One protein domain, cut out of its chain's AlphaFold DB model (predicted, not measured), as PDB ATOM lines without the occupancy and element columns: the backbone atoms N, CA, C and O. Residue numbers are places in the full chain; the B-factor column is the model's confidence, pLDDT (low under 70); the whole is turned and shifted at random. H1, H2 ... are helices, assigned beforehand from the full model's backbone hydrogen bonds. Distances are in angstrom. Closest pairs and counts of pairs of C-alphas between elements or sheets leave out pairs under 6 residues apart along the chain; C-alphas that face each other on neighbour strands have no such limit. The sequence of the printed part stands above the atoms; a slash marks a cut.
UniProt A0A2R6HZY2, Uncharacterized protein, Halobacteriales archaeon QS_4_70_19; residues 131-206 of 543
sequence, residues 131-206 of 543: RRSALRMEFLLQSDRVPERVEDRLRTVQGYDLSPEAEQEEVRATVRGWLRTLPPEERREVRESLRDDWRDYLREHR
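This is residues 131 to 206 of the 543 residues of an uncharacterized protein of Halobacteriales archaeon QS_4_70_19 (UniProt A0A2R6HZY2). H3 and the long H4 make a V, joined at residues 180 to 185; H1 sits in its opening, and H2 lies side by side with H3. H1, H2 and H3 form an up-and-down bundle, each running against the one before. The printed part has 76 residues with four named helices, H1 to H4 in order along the chain, which hold 59 of them, and no named strand; its class is all helix, and it is compact, with a radius of gyration of the C-alphas of 12.3 A and spans of 36 by 28 by 19 A.

H1, residues 132 to 142, begins at C-alpha 132 (-37.973, -20.471, 37.895) and measures 15.4 A. H2 is residues 148 to 158, 15.0 A; H3 is 164 to 179, 22.3 A. H4, 186 to 206, 29.2 A, ends at C-alpha 206 (-28.279, -19.237, 37.778).

The hub H1 touches H2 in a hairpin, C-alphas of Leu 141 and Glu 151 closest at 5.6 A. H3 touches H1 with residues 164 to 171 alone, closest C-alphas Ser 133 and Gln 168, 5.9 A. H4 touches H1 with residues 198 to 205 alone, closest C-alphas Phe 139 and Trp 198, 7.1 A, at a steep tilt of 61 degrees. H2 and H3, a hairpin, touch at Leu 154 and Val 171, closest C-alphas 6.4 A. H2 and H4 are apart. Every O i to N i+4 pair is within hydrogen-bond range in H1 and H3, 6 of 7 in H2, 15 of 17 in H4.

The farthest C-alphas, Asp 161 and Glu 185, are 36.3 A apart. The printed part has no cut and no long link; no printed residue is under 70 in pLDDT.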
ATOM      1  N   ARG A 131     -38.862 -16.280  37.566       73.00
ATOM      2  CA  ARG A 131     -38.400 -16.948  36.333       73.00
ATOM      3  C   ARG A 131     -38.109 -18.444  36.487       73.00
ATOM      4  O   ARG A 131     -37.879 -19.115  35.490       73.00
ATOM      5  N   ARG A 132     -38.176 -19.027  37.688       75.69
ATOM      6  CA  ARG A 132     -37.973 -20.471  37.895       75.69
ATOM      7  C   ARG A 132     -39.000 -21.364  37.171       75.69
ATOM      8  O   ARG A 132     -38.644 -22.494  36.829       75.69
ATOM      9  N   SER A 133     -40.232 -20.898  36.929       78.94
ATOM     10  CA  SER A 133     -41.183 -21.610  36.047       78.94
ATOM     11  C   SER A 133     -40.758 -21.487  34.578       78.94
ATOM     12  O   SER A 133     -40.574 -22.512  33.921       78.94
ATOM     13  N   ALA A 134     -40.467 -20.264  34.116       85.38
ATOM     14  CA  ALA A 134     -40.003 -19.979  32.755       85.38
ATOM     15  C   ALA A 134     -38.730 -20.763  32.388       85.38
ATOM     16  O   ALA A 134     -38.753 -21.534  31.438       85.38
ATOM     17  N   LEU A 135     -37.680 -20.716  33.214       89.69
ATOM     18  CA  LEU A 135     -36.454 -21.511  33.048       89.69
ATOM     19  C   LEU A 135     -36.733 -23.015  32.929       89.69
ATOM     20  O   LEU A 135     -36.040 -23.727  32.209       89.69
ATOM     21  N   ARG A 136     -37.763 -23.526  33.617       90.38
ATOM     22  CA  ARG A 136     -38.161 -24.934  33.507       90.38
ATOM     23  C   ARG A 136     -38.889 -25.226  32.193       90.38
ATOM     24  O   ARG A 136     -38.711 -26.320  31.661       90.38
ATOM     25  N   MET A 137     -39.690 -24.291  31.684       91.94
ATOM     26  CA  MET A 137     -40.279 -24.366  30.344       91.94
ATOM     27  C   MET A 137     -39.176 -24.327  29.276       91.94
ATOM     28  O   MET A 137     -39.107 -25.226  28.443       91.94
ATOM     29  N   GLU A 138     -38.274 -23.344  29.359       93.06
ATOM     30  CA  GLU A 138     -37.116 -23.141  28.481       93.06
ATOM     31  C   GLU A 138     -36.250 -24.416  28.403       93.06
ATOM     32  O   GLU A 138     -36.072 -24.963  27.316       93.06
ATOM     33  N   PHE A 139     -35.831 -24.974  29.547       95.12
ATOM     34  CA  PHE A 139     -35.117 -26.259  29.630       95.12
ATOM     35  C   PHE A 139     -35.864 -27.425  28.960       95.12
ATOM     36  O   PHE A 139     -35.275 -28.192  28.200       95.12
ATOM     37  N   LEU A 140     -37.164 -27.589  29.235       96.06
ATOM     38  CA  LEU A 140     -37.944 -28.708  28.691       96.06
ATOM     39  C   LEU A 140     -38.186 -28.591  27.179       96.06
ATOM     40  O   LEU A 140     -38.399 -29.613  26.535       96.06
ATOM     41  N   LEU A 141     -38.152 -27.378  26.623       95.19
ATOM     42  CA  LEU A 141     -38.258 -27.113  25.185       95.19
ATOM     43  C   LEU A 141     -36.914 -27.213  24.440       95.19
ATOM     44  O   LEU A 141     -36.912 -27.199  23.212       95.19
ATOM     45  N   GLN A 142     -35.795 -27.309  25.167       94.31
ATOM     46  CA  GLN A 142     -34.434 -27.458  24.629       94.31
ATOM     47  C   GLN A 142     -33.837 -28.862  24.858       94.31
ATOM     48  O   GLN A 142     -32.733 -29.142  24.402       94.31
ATOM     49  N   SER A 143     -34.526 -29.745  25.588       93.81
ATOM     50  CA  SER A 143     -33.986 -31.048  25.993       93.81
ATOM     51  C   SER A 143     -34.319 -32.158  24.991       93.81
ATOM     52  O   SER A 143     -35.466 -32.597  24.926       93.81
ATOM     53  N   ASP A 144     -33.293 -32.726  24.342       92.62
ATOM     54  CA  ASP A 144     -33.369 -33.894  23.431       92.62
ATOM     55  C   ASP A 144     -34.084 -35.136  24.015       92.62
ATOM     56  O   ASP A 144     -34.372 -36.107  23.311       92.62
ATOM     57  N   ARG A 145     -34.338 -35.159  25.331       92.19
ATOM     58  CA  ARG A 145     -35.048 -36.244  26.029       92.19
ATOM     59  C   ARG A 145     -36.563 -36.077  26.027       92.19
ATOM     60  O   ARG A 145     -37.263 -37.035  26.361       92.19
ATOM     61  N   VAL A 146     -37.071 -34.883  25.736       95.81
ATOM     62  CA  VAL A 146     -38.500 -34.565  25.714       95.81
ATOM     63  C   VAL A 146     -39.018 -34.830  24.296       95.81
ATOM     64  O   VAL A 146     -38.521 -34.226  23.360       95.81
ATOM     65  N   PRO A 147     -39.991 -35.736  24.080       96.56
ATOM     66  CA  PRO A 147     -40.487 -35.997  22.730       96.56
ATOM     67  C   PRO A 147     -41.290 -34.816  22.174       96.56
ATOM     68  O   PRO A 147     -42.085 -34.235  22.908       96.56
ATOM     69  N   GLU A 148     -41.215 -34.588  20.862       96.31
ATOM     70  CA  GLU A 148     -41.966 -33.587  20.075       96.31
ATOM     71  C   GLU A 148     -43.422 -33.373  20.555       96.31
ATOM     72  O   GLU A 148     -43.815 -32.266  20.913       96.31
ATOM     73  N   ARG A 149     -44.215 -34.447  20.729       96.25
ATOM     74  CA  ARG A 149     -45.616 -34.361  21.221       96.25
ATOM     75  C   ARG A 149     -45.796 -33.782  22.638       96.25
ATOM     76  O   ARG A 149     -46.926 -33.623  23.106       96.25
ATOM     77  N   VAL A 150     -44.711 -33.659  23.395       97.31
ATOM     78  CA  VAL A 150     -44.648 -33.113  24.756       97.31
ATOM     79  C   VAL A 150     -44.180 -31.668  24.669       97.31
ATOM     80  O   VAL A 150     -44.828 -30.815  25.268       97.31
ATOM     81  N   GLU A 151     -43.156 -31.386  23.859       97.00
ATOM     82  CA  GLU A 151     -42.760 -30.020  23.496       97.00
ATOM     83  C   GLU A 151     -43.946 -29.227  22.936       97.00
ATOM     84  O   GLU A 151     -44.219 -28.130  23.402       97.00
ATOM     85  N   ASP A 152     -44.724 -29.791  22.010       97.12
ATOM     86  CA  ASP A 152     -45.877 -29.108  21.414       97.12
ATOM     87  C   ASP A 152     -46.976 -28.807  22.436       97.12
ATOM     88  O   ASP A 152     -47.624 -27.758  22.372       97.12
ATOM     89  N   ARG A 153     -47.164 -29.679  23.438       97.06
ATOM     90  CA  ARG A 153     -48.062 -29.378  24.561       97.06
ATOM     91  C   ARG A 153     -47.485 -28.272  25.445       97.06
ATOM     92  O   ARG A 153     -48.254 -27.429  25.889       97.06
ATOM     93  N   LEU A 154     -46.173 -28.246  25.671       96.62
ATOM     94  CA  LEU A 154     -45.497 -27.194  26.435       96.62
ATOM     95  C   LEU A 154     -45.565 -25.836  25.710       96.62
ATOM     96  O   LEU A 154     -46.015 -24.869  26.312       96.62
ATOM     97  N   ARG A 155     -45.287 -25.786  24.398       95.69
ATOM     98  CA  ARG A 155     -45.517 -24.622  23.514       95.69
ATOM     99  C   ARG A 155     -46.974 -24.151  23.558       95.69
ATOM    100  O   ARG A 155     -47.241 -22.957  23.612       95.69
ATOM    101  N   THR A 156     -47.926 -25.089  23.579       95.94
ATOM    102  CA  THR A 156     -49.359 -24.773  23.719       95.94
ATOM    103  C   THR A 156     -49.678 -24.151  25.084       95.94
ATOM    104  O   THR A 156     -50.466 -23.214  25.140       95.94
ATOM    105  N   VAL A 157     -49.077 -24.646  26.173       93.81
ATOM    106  CA  VAL A 157     -49.245 -24.094  27.534       93.81
ATOM    107  C   VAL A 157     -48.600 -22.711  27.657       93.81
ATOM    108  O   VAL A 157     -49.217 -21.817  28.222       93.81
ATOM    109  N   GLN A 158     -47.424 -22.505  27.059       89.75
ATOM    110  CA  GLN A 158     -46.739 -21.208  26.978       89.75
ATOM    111  C   GLN A 158     -47.548 -20.148  26.199       89.75
ATOM    112  O   GLN A 158     -47.351 -18.952  26.382       89.75
ATOM    113  N   GLY A 159     -48.464 -20.582  25.325       91.12
ATOM    114  CA  GLY A 159     -49.404 -19.719  24.603       91.12
ATOM    115  C   GLY A 159     -50.720 -19.435  25.341       91.12
ATOM    116  O   GLY A 159     -51.630 -18.872  24.730       91.12
ATOM    117  N   TYR A 160     -50.868 -19.850  26.603       91.31
ATOM    118  CA  TYR A 160     -52.046 -19.562  27.424       91.31
ATOM    119  C   TYR A 160     -51.797 -18.395  28.389       91.31
ATOM    120  O   TYR A 160     -50.734 -18.284  28.988       91.31
ATOM    121  N   ASP A 161     -52.828 -17.577  28.604       89.06
ATOM    122  CA  ASP A 161     -52.873 -16.575  29.673       89.06
ATOM    123  C   ASP A 161     -53.138 -17.283  31.018       89.06
ATOM    124  O   ASP A 161     -54.275 -17.641  31.342       89.06
ATOM    125  N   LEU A 162     -52.062 -17.598  31.746       86.62
ATOM    126  CA  LEU A 162     -52.059 -18.338  33.014       86.62
ATOM    127  C   LEU A 162     -51.214 -17.614  34.065       86.62
ATOM    128  O   LEU A 162     -50.218 -16.970  33.742       86.62
ATOM    129  N   SER A 163     -51.553 -17.792  35.347       83.94
ATOM    130  CA  SER A 163     -50.654 -17.391  36.435       83.94
ATOM    131  C   SER A 163     -49.420 -18.313  36.504       83.94
ATOM    132  O   SER A 163     -49.506 -19.474  36.075       83.94
ATOM    133  N   PRO A 164     -48.290 -17.865  37.087       80.75
ATOM    134  CA  PRO A 164     -47.064 -18.665  37.187       80.75
ATOM    135  C   PRO A 164     -47.238 -20.021  37.892       80.75
ATOM    136  O   PRO A 164     -46.508 -20.972  37.601       80.75
ATOM    137  N   GLU A 165     -48.209 -20.145  38.802       83.56
ATOM    138  CA  GLU A 165     -48.560 -21.390  39.496       83.56
ATOM    139  C   GLU A 165     -49.382 -22.330  38.606       83.56
ATOM    140  O   GLU A 165     -49.181 -23.548  38.625       83.56
ATOM    141  N   ALA A 166     -50.309 -21.771  37.820       89.69
ATOM    142  CA  ALA A 166     -51.153 -22.529  36.904       89.69
ATOM    143  C   ALA A 166     -50.341 -23.067  35.714       89.69
ATOM    144  O   ALA A 166     -50.475 -24.244  35.370       89.69
ATOM    145  N   GLU A 167     -49.437 -22.255  35.152       89.25
ATOM    146  CA  GLU A 167     -48.447 -22.713  34.170       89.25
ATOM    147  C   GLU A 167     -47.584 -23.838  34.765       89.25
ATOM    148  O   GLU A 167     -47.444 -24.905  34.160       89.25
ATOM    149  N   GLN A 168     -47.069 -23.654  35.989       88.56
ATOM    150  CA  GLN A 168     -46.215 -24.645  36.640       88.56
ATOM    151  C   GLN A 168     -46.910 -26.001  36.813       88.56
ATOM    152  O   GLN A 168     -46.287 -27.031  36.535       88.56
ATOM    153  N   GLU A 169     -48.179 -26.051  37.241       92.69
ATOM    154  CA  GLU A 169     -48.903 -27.326  37.321       92.69
ATOM    155  C   GLU A 169     -49.278 -27.900  35.947       92.69
ATOM    156  O   GLU A 169     -49.219 -29.119  35.809       92.69
ATOM    157  N   GLU A 170     -49.566 -27.101  34.912       94.88
ATOM    158  CA  GLU A 170     -49.782 -27.617  33.547       94.88
ATOM    159  C   GLU A 170     -48.503 -28.225  32.941       94.88
ATOM    160  O   GLU A 170     -48.533 -29.337  32.399       94.88
ATOM    161  N   VAL A 171     -47.349 -27.570  33.109       94.12
ATOM    162  CA  VAL A 171     -46.022 -28.108  32.750       94.12
ATOM    163  C   VAL A 171     -45.747 -29.401  33.525       94.12
ATOM    164  O   VAL A 171     -45.378 -30.436  32.955       94.12
ATOM    165  N   ARG A 172     -45.977 -29.383  34.844       93.88
ATOM    166  CA  ARG A 172     -45.770 -30.535  35.733       93.88
ATOM    167  C   ARG A 172     -46.719 -31.688  35.406       93.88
ATOM    168  O   ARG A 172     -46.292 -32.840  35.485       93.88
ATOM    169  N   ALA A 173     -47.966 -31.417  35.032       95.69
ATOM    170  CA  ALA A 173     -48.954 -32.407  34.614       95.69
ATOM    171  C   ALA A 173     -48.598 -33.008  33.251       95.69
ATOM    172  O   ALA A 173     -48.625 -34.231  33.111       95.69
ATOM    173  N   THR A 174     -48.177 -32.178  32.294       96.81
ATOM    174  CA  THR A 174     -47.728 -32.579  30.953       96.81
ATOM    175  C   THR A 174     -46.546 -33.551  31.029       96.81
ATOM    176  O   THR A 174     -46.641 -34.687  30.551       96.81
ATOM    177  N   VAL A 175     -45.472 -33.179  31.737       96.44
ATOM    178  CA  VAL A 175     -44.294 -34.049  31.924       96.44
ATOM    179  C   VAL A 175     -44.640 -35.297  32.745       96.44
ATOM    180  O   VAL A 175     -44.247 -36.404  32.382       96.44
ATOM    181  N   ARG A 176     -45.432 -35.176  33.822       96.12
ATOM    182  CA  ARG A 176     -45.893 -36.327  34.629       96.12
ATOM    183  C   ARG A 176     -46.763 -37.290  33.810       96.12
ATOM    184  O   ARG A 176     -46.710 -38.495  34.048       96.12
ATOM    185  N   GLY A 177     -47.555 -36.775  32.871       97.12
ATOM    186  CA  GLY A 177     -48.390 -37.541  31.950       97.12
ATOM    187  C   GLY A 177     -47.558 -38.347  30.957       97.12
ATOM    188  O   GLY A 177     -47.768 -39.550  30.828       97.12
ATOM    189  N   TRP A 178     -46.558 -37.724  30.328       97.38
ATOM    190  CA  TRP A 178     -45.600 -38.431  29.472       97.38
ATOM    191  C   TRP A 178     -44.763 -39.460  30.240       97.38
ATOM    192  O   TRP A 178     -44.743 -40.625  29.854       97.38
ATOM    193  N   LEU A 179     -44.154 -39.101  31.373       97.06
ATOM    194  CA  LEU A 179     -43.366 -40.058  32.158       97.06
ATOM    195  C   LEU A 179     -44.203 -41.258  32.638       97.06
ATOM    196  O   LEU A 179     -43.644 -42.306  32.938       97.06
ATOM    197  N   ARG A 180     -45.538 -41.159  32.705       96.75
ATOM    198  CA  ARG A 180     -46.422 -42.300  33.003       96.75
ATOM    199  C   ARG A 180     -46.617 -43.270  31.832       96.75
ATOM    200  O   ARG A 180     -46.998 -44.403  32.107       96.75
ATOM    201  N   THR A 181     -46.353 -42.878  30.581       96.94
ATOM    202  CA  THR A 181     -46.446 -43.780  29.414       96.94
ATOM    203  C   THR A 181     -45.192 -44.630  29.197       96.94
ATOM    204  O   THR A 181     -45.231 -45.546  28.383       96.94
ATOM    205  N   LEU A 182     -44.094 -44.340  29.904       97.06
ATOM    206  CA  LEU A 182     -42.821 -45.057  29.773       97.06
ATOM    207  C   LEU A 182     -42.759 -46.329  30.661       97.06
ATOM    208  O   LEU A 182     -43.285 -46.307  31.787       97.06
ATOM    209  N   PRO A 183     -42.085 -47.411  30.208       97.94
ATOM    210  CA  PRO A 183     -41.743 -48.593  31.012       97.94
ATOM    211  C   PRO A 183     -41.036 -48.244  32.333       97.94
ATOM    212  O   PRO A 183     -40.374 -47.210  32.403       97.94
ATOM    213  N   PRO A 184     -41.139 -49.064  33.399       96.88
ATOM    214  CA  PRO A 184     -40.655 -48.690  34.732       96.88
ATOM    215  C   PRO A 184     -39.175 -48.290  34.811       96.88
ATOM    216  O   PRO A 184     -38.861 -47.339  35.531       96.88
ATOM    217  N   GLU A 185     -38.317 -48.989  34.070       96.56
ATOM    218  CA  GLU A 185     -36.860 -48.842  34.013       96.56
ATOM    219  C   GLU A 185     -36.455 -47.599  33.205       96.56
ATOM    220  O   GLU A 185     -35.854 -46.677  33.754       96.56
ATOM    221  N   GLU A 186     -36.905 -47.501  31.952       96.44
ATOM    222  CA  GLU A 186     -36.710 -46.331  31.078       96.44
ATOM    223  C   GLU A 186     -37.208 -45.041  31.756       96.44
ATOM    224  O   GLU A 186     -36.527 -44.020  31.805       96.44
ATOM    225  N   ARG A 187     -38.377 -45.105  32.402       96.81
ATOM    226  CA  ARG A 187     -38.969 -44.017  33.190       96.81
ATOM    227  C   ARG A 187     -38.141 -43.602  34.408       96.81
ATOM    228  O   ARG A 187     -38.341 -42.501  34.928       96.81
ATOM    229  N   ARG A 188     -37.305 -44.489  34.951       96.31
ATOM    230  CA  ARG A 188     -36.344 -44.145  36.006       96.31
ATOM    231  C   ARG A 188     -35.173 -43.399  35.377       96.31
ATOM    232  O   ARG A 188     -34.929 -42.271  35.780       96.31
ATOM    233  N   GLU A 189     -34.550 -43.976  34.356       96.75
ATOM    234  CA  GLU A 189     -33.365 -43.428  33.681       96.75
ATOM    235  C   GLU A 189     -33.629 -42.043  33.065       96.75
ATOM    236  O   GLU A 189     -32.885 -41.096  33.319       96.75
ATOM    237  N   VAL A 190     -34.758 -41.870  32.370       96.19
ATOM    238  CA  VAL A 190     -35.200 -40.568  31.837       96.19
ATOM    239  C   VAL A 190     -35.456 -39.552  32.957       96.19
ATOM    240  O   VAL A 190     -35.133 -38.381  32.794       96.19
ATOM    241  N   ARG A 191     -35.999 -39.966  34.115       95.38
ATOM    242  CA  ARG A 191     -36.219 -39.059  35.261       95.38
ATOM    243  C   ARG A 191     -34.914 -38.675  35.956       95.38
ATOM    244  O   ARG A 191     -34.814 -37.557  36.448       95.38
ATOM    245  N   GLU A 192     -33.972 -39.606  36.055       95.00
ATOM    246  CA  GLU A 192     -32.670 -39.379  36.676       95.00
ATOM    247  C   GLU A 192     -31.858 -38.397  35.828       95.00
ATOM    248  O   GLU A 192     -31.495 -37.344  36.345       95.00
ATOM    249  N   SER A 193     -31.733 -38.609  34.513       94.88
ATOM    250  CA  SER A 193     -31.035 -37.623  33.676       94.88
ATOM    251  C   SER A 193     -31.787 -36.293  33.574       94.88
ATOM    252  O   SER A 193     -31.189 -35.265  33.842       94.88
ATOM    253  N   LEU A 194     -33.113 -36.255  33.357       95.25
ATOM    254  CA  LEU A 194     -33.863 -34.978  33.375       95.25
ATOM    255  C   LEU A 194     -33.780 -34.212  34.709       95.25
ATOM    256  O   LEU A 194     -34.199 -33.056  34.777       95.25
ATOM    257  N   ARG A 195     -33.308 -34.842  35.792       92.69
ATOM    258  CA  ARG A 195     -33.011 -34.166  37.057       92.69
ATOM    259  C   ARG A 195     -31.601 -33.582  37.068       92.69
ATOM    260  O   ARG A 195     -31.446 -32.491  37.607       92.69
ATOM    261  N   ASP A 196     -30.611 -34.294  36.545       93.31
ATOM    262  CA  ASP A 196     -29.220 -33.841  36.547       93.31
ATOM    263  C   ASP A 196     -28.943 -32.865  35.390       93.31
ATOM    264  O   ASP A 196     -28.472 -31.765  35.664       93.31
ATOM    265  N   ASP A 197     -29.433 -33.140  34.175       94.94
ATOM    266  CA  ASP A 197     -29.487 -32.192  33.050       94.94
ATOM    267  C   ASP A 197     -30.117 -30.840  33.484       94.94
ATOM    268  O   ASP A 197     -29.628 -29.765  33.146       94.94
ATOM    269  N   TRP A 198     -31.183 -30.880  34.299       92.62
ATOM    270  CA  TRP A 198     -31.848 -29.688  34.857       92.62
ATOM    271  C   TRP A 198     -31.003 -28.944  35.901       92.62
ATOM    272  O   TRP A 198     -31.120 -27.726  36.039       92.62
ATOM    273  N   ARG A 199     -30.170 -29.650  36.673       91.06
ATOM    274  CA  ARG A 199     -29.263 -29.025  37.652       91.06
ATOM    275  C   ARG A 199     -28.093 -28.341  36.965       91.06
ATOM    276  O   ARG A 199     -27.656 -27.299  37.445       91.06
ATOM    277  N   ASP A 200     -27.620 -28.909  35.864       92.44
ATOM    278  CA  ASP A 200     -26.542 -28.327  35.079       92.44
ATOM    279  C   ASP A 200     -27.047 -27.104  34.297       92.44
ATOM    280  O   ASP A 200     -26.488 -26.020  34.472       92.44
ATOM    281  N   TYR A 201     -28.213 -27.207  33.643       93.44
ATOM    282  CA  TYR A 201     -28.927 -26.060  33.063       93.44
ATOM    283  C   TYR A 201     -29.146 -24.925  34.082       93.44
ATOM    284  O   TYR A 201     -28.867 -23.763  33.789       93.44
ATOM    285  N   LEU A 202     -29.590 -25.237  35.309       91.88
ATOM    286  CA  LEU A 202     -29.752 -24.231  36.368       91.88
ATOM    287  C   LEU A 202     -28.431 -23.659  36.913       91.88
ATOM    288  O   LEU A 202     -28.467 -22.588  37.515       91.88
ATOM    289  N   ARG A 203     -27.285 -24.338  36.763       90.31
ATOM    290  CA  ARG A 203     -25.973 -23.792  37.168       90.31
ATOM    291  C   ARG A 203     -25.485 -22.742  36.174       90.31
ATOM    292  O   ARG A 203     -24.876 -21.755  36.589       90.31
ATOM    293  N   GLU A 204     -25.767 -22.963  34.894       91.69
ATOM    294  CA  GLU A 204     -25.497 -22.037  33.793       91.69
ATOM    295  C   GLU A 204     -26.436 -20.823  33.887       91.69
ATOM    296  O   GLU A 204     -25.981 -19.694  34.064       91.69
ATOM    297  N   HIS A 205     -27.748 -21.063  33.941       92.56
ATOM    298  CA  HIS A 205     -28.796 -20.034  34.007       92.56
ATOM    299  C   HIS A 205     -29.068 -19.527  35.441       92.56
ATOM    300  O   HIS A 205     -30.149 -19.022  35.754       92.56
ATOM    301  N   ARG A 206     -28.097 -19.643  36.365       91.69
ATOM    302  CA  ARG A 206     -28.279 -19.237  37.778       91.69
ATOM    303  C   ARG A 206     -28.528 -17.736  37.965       91.69
ATOM    304  O   ARG A 206     -29.059 -17.326  38.996       91.69
TER     305      ARG A 206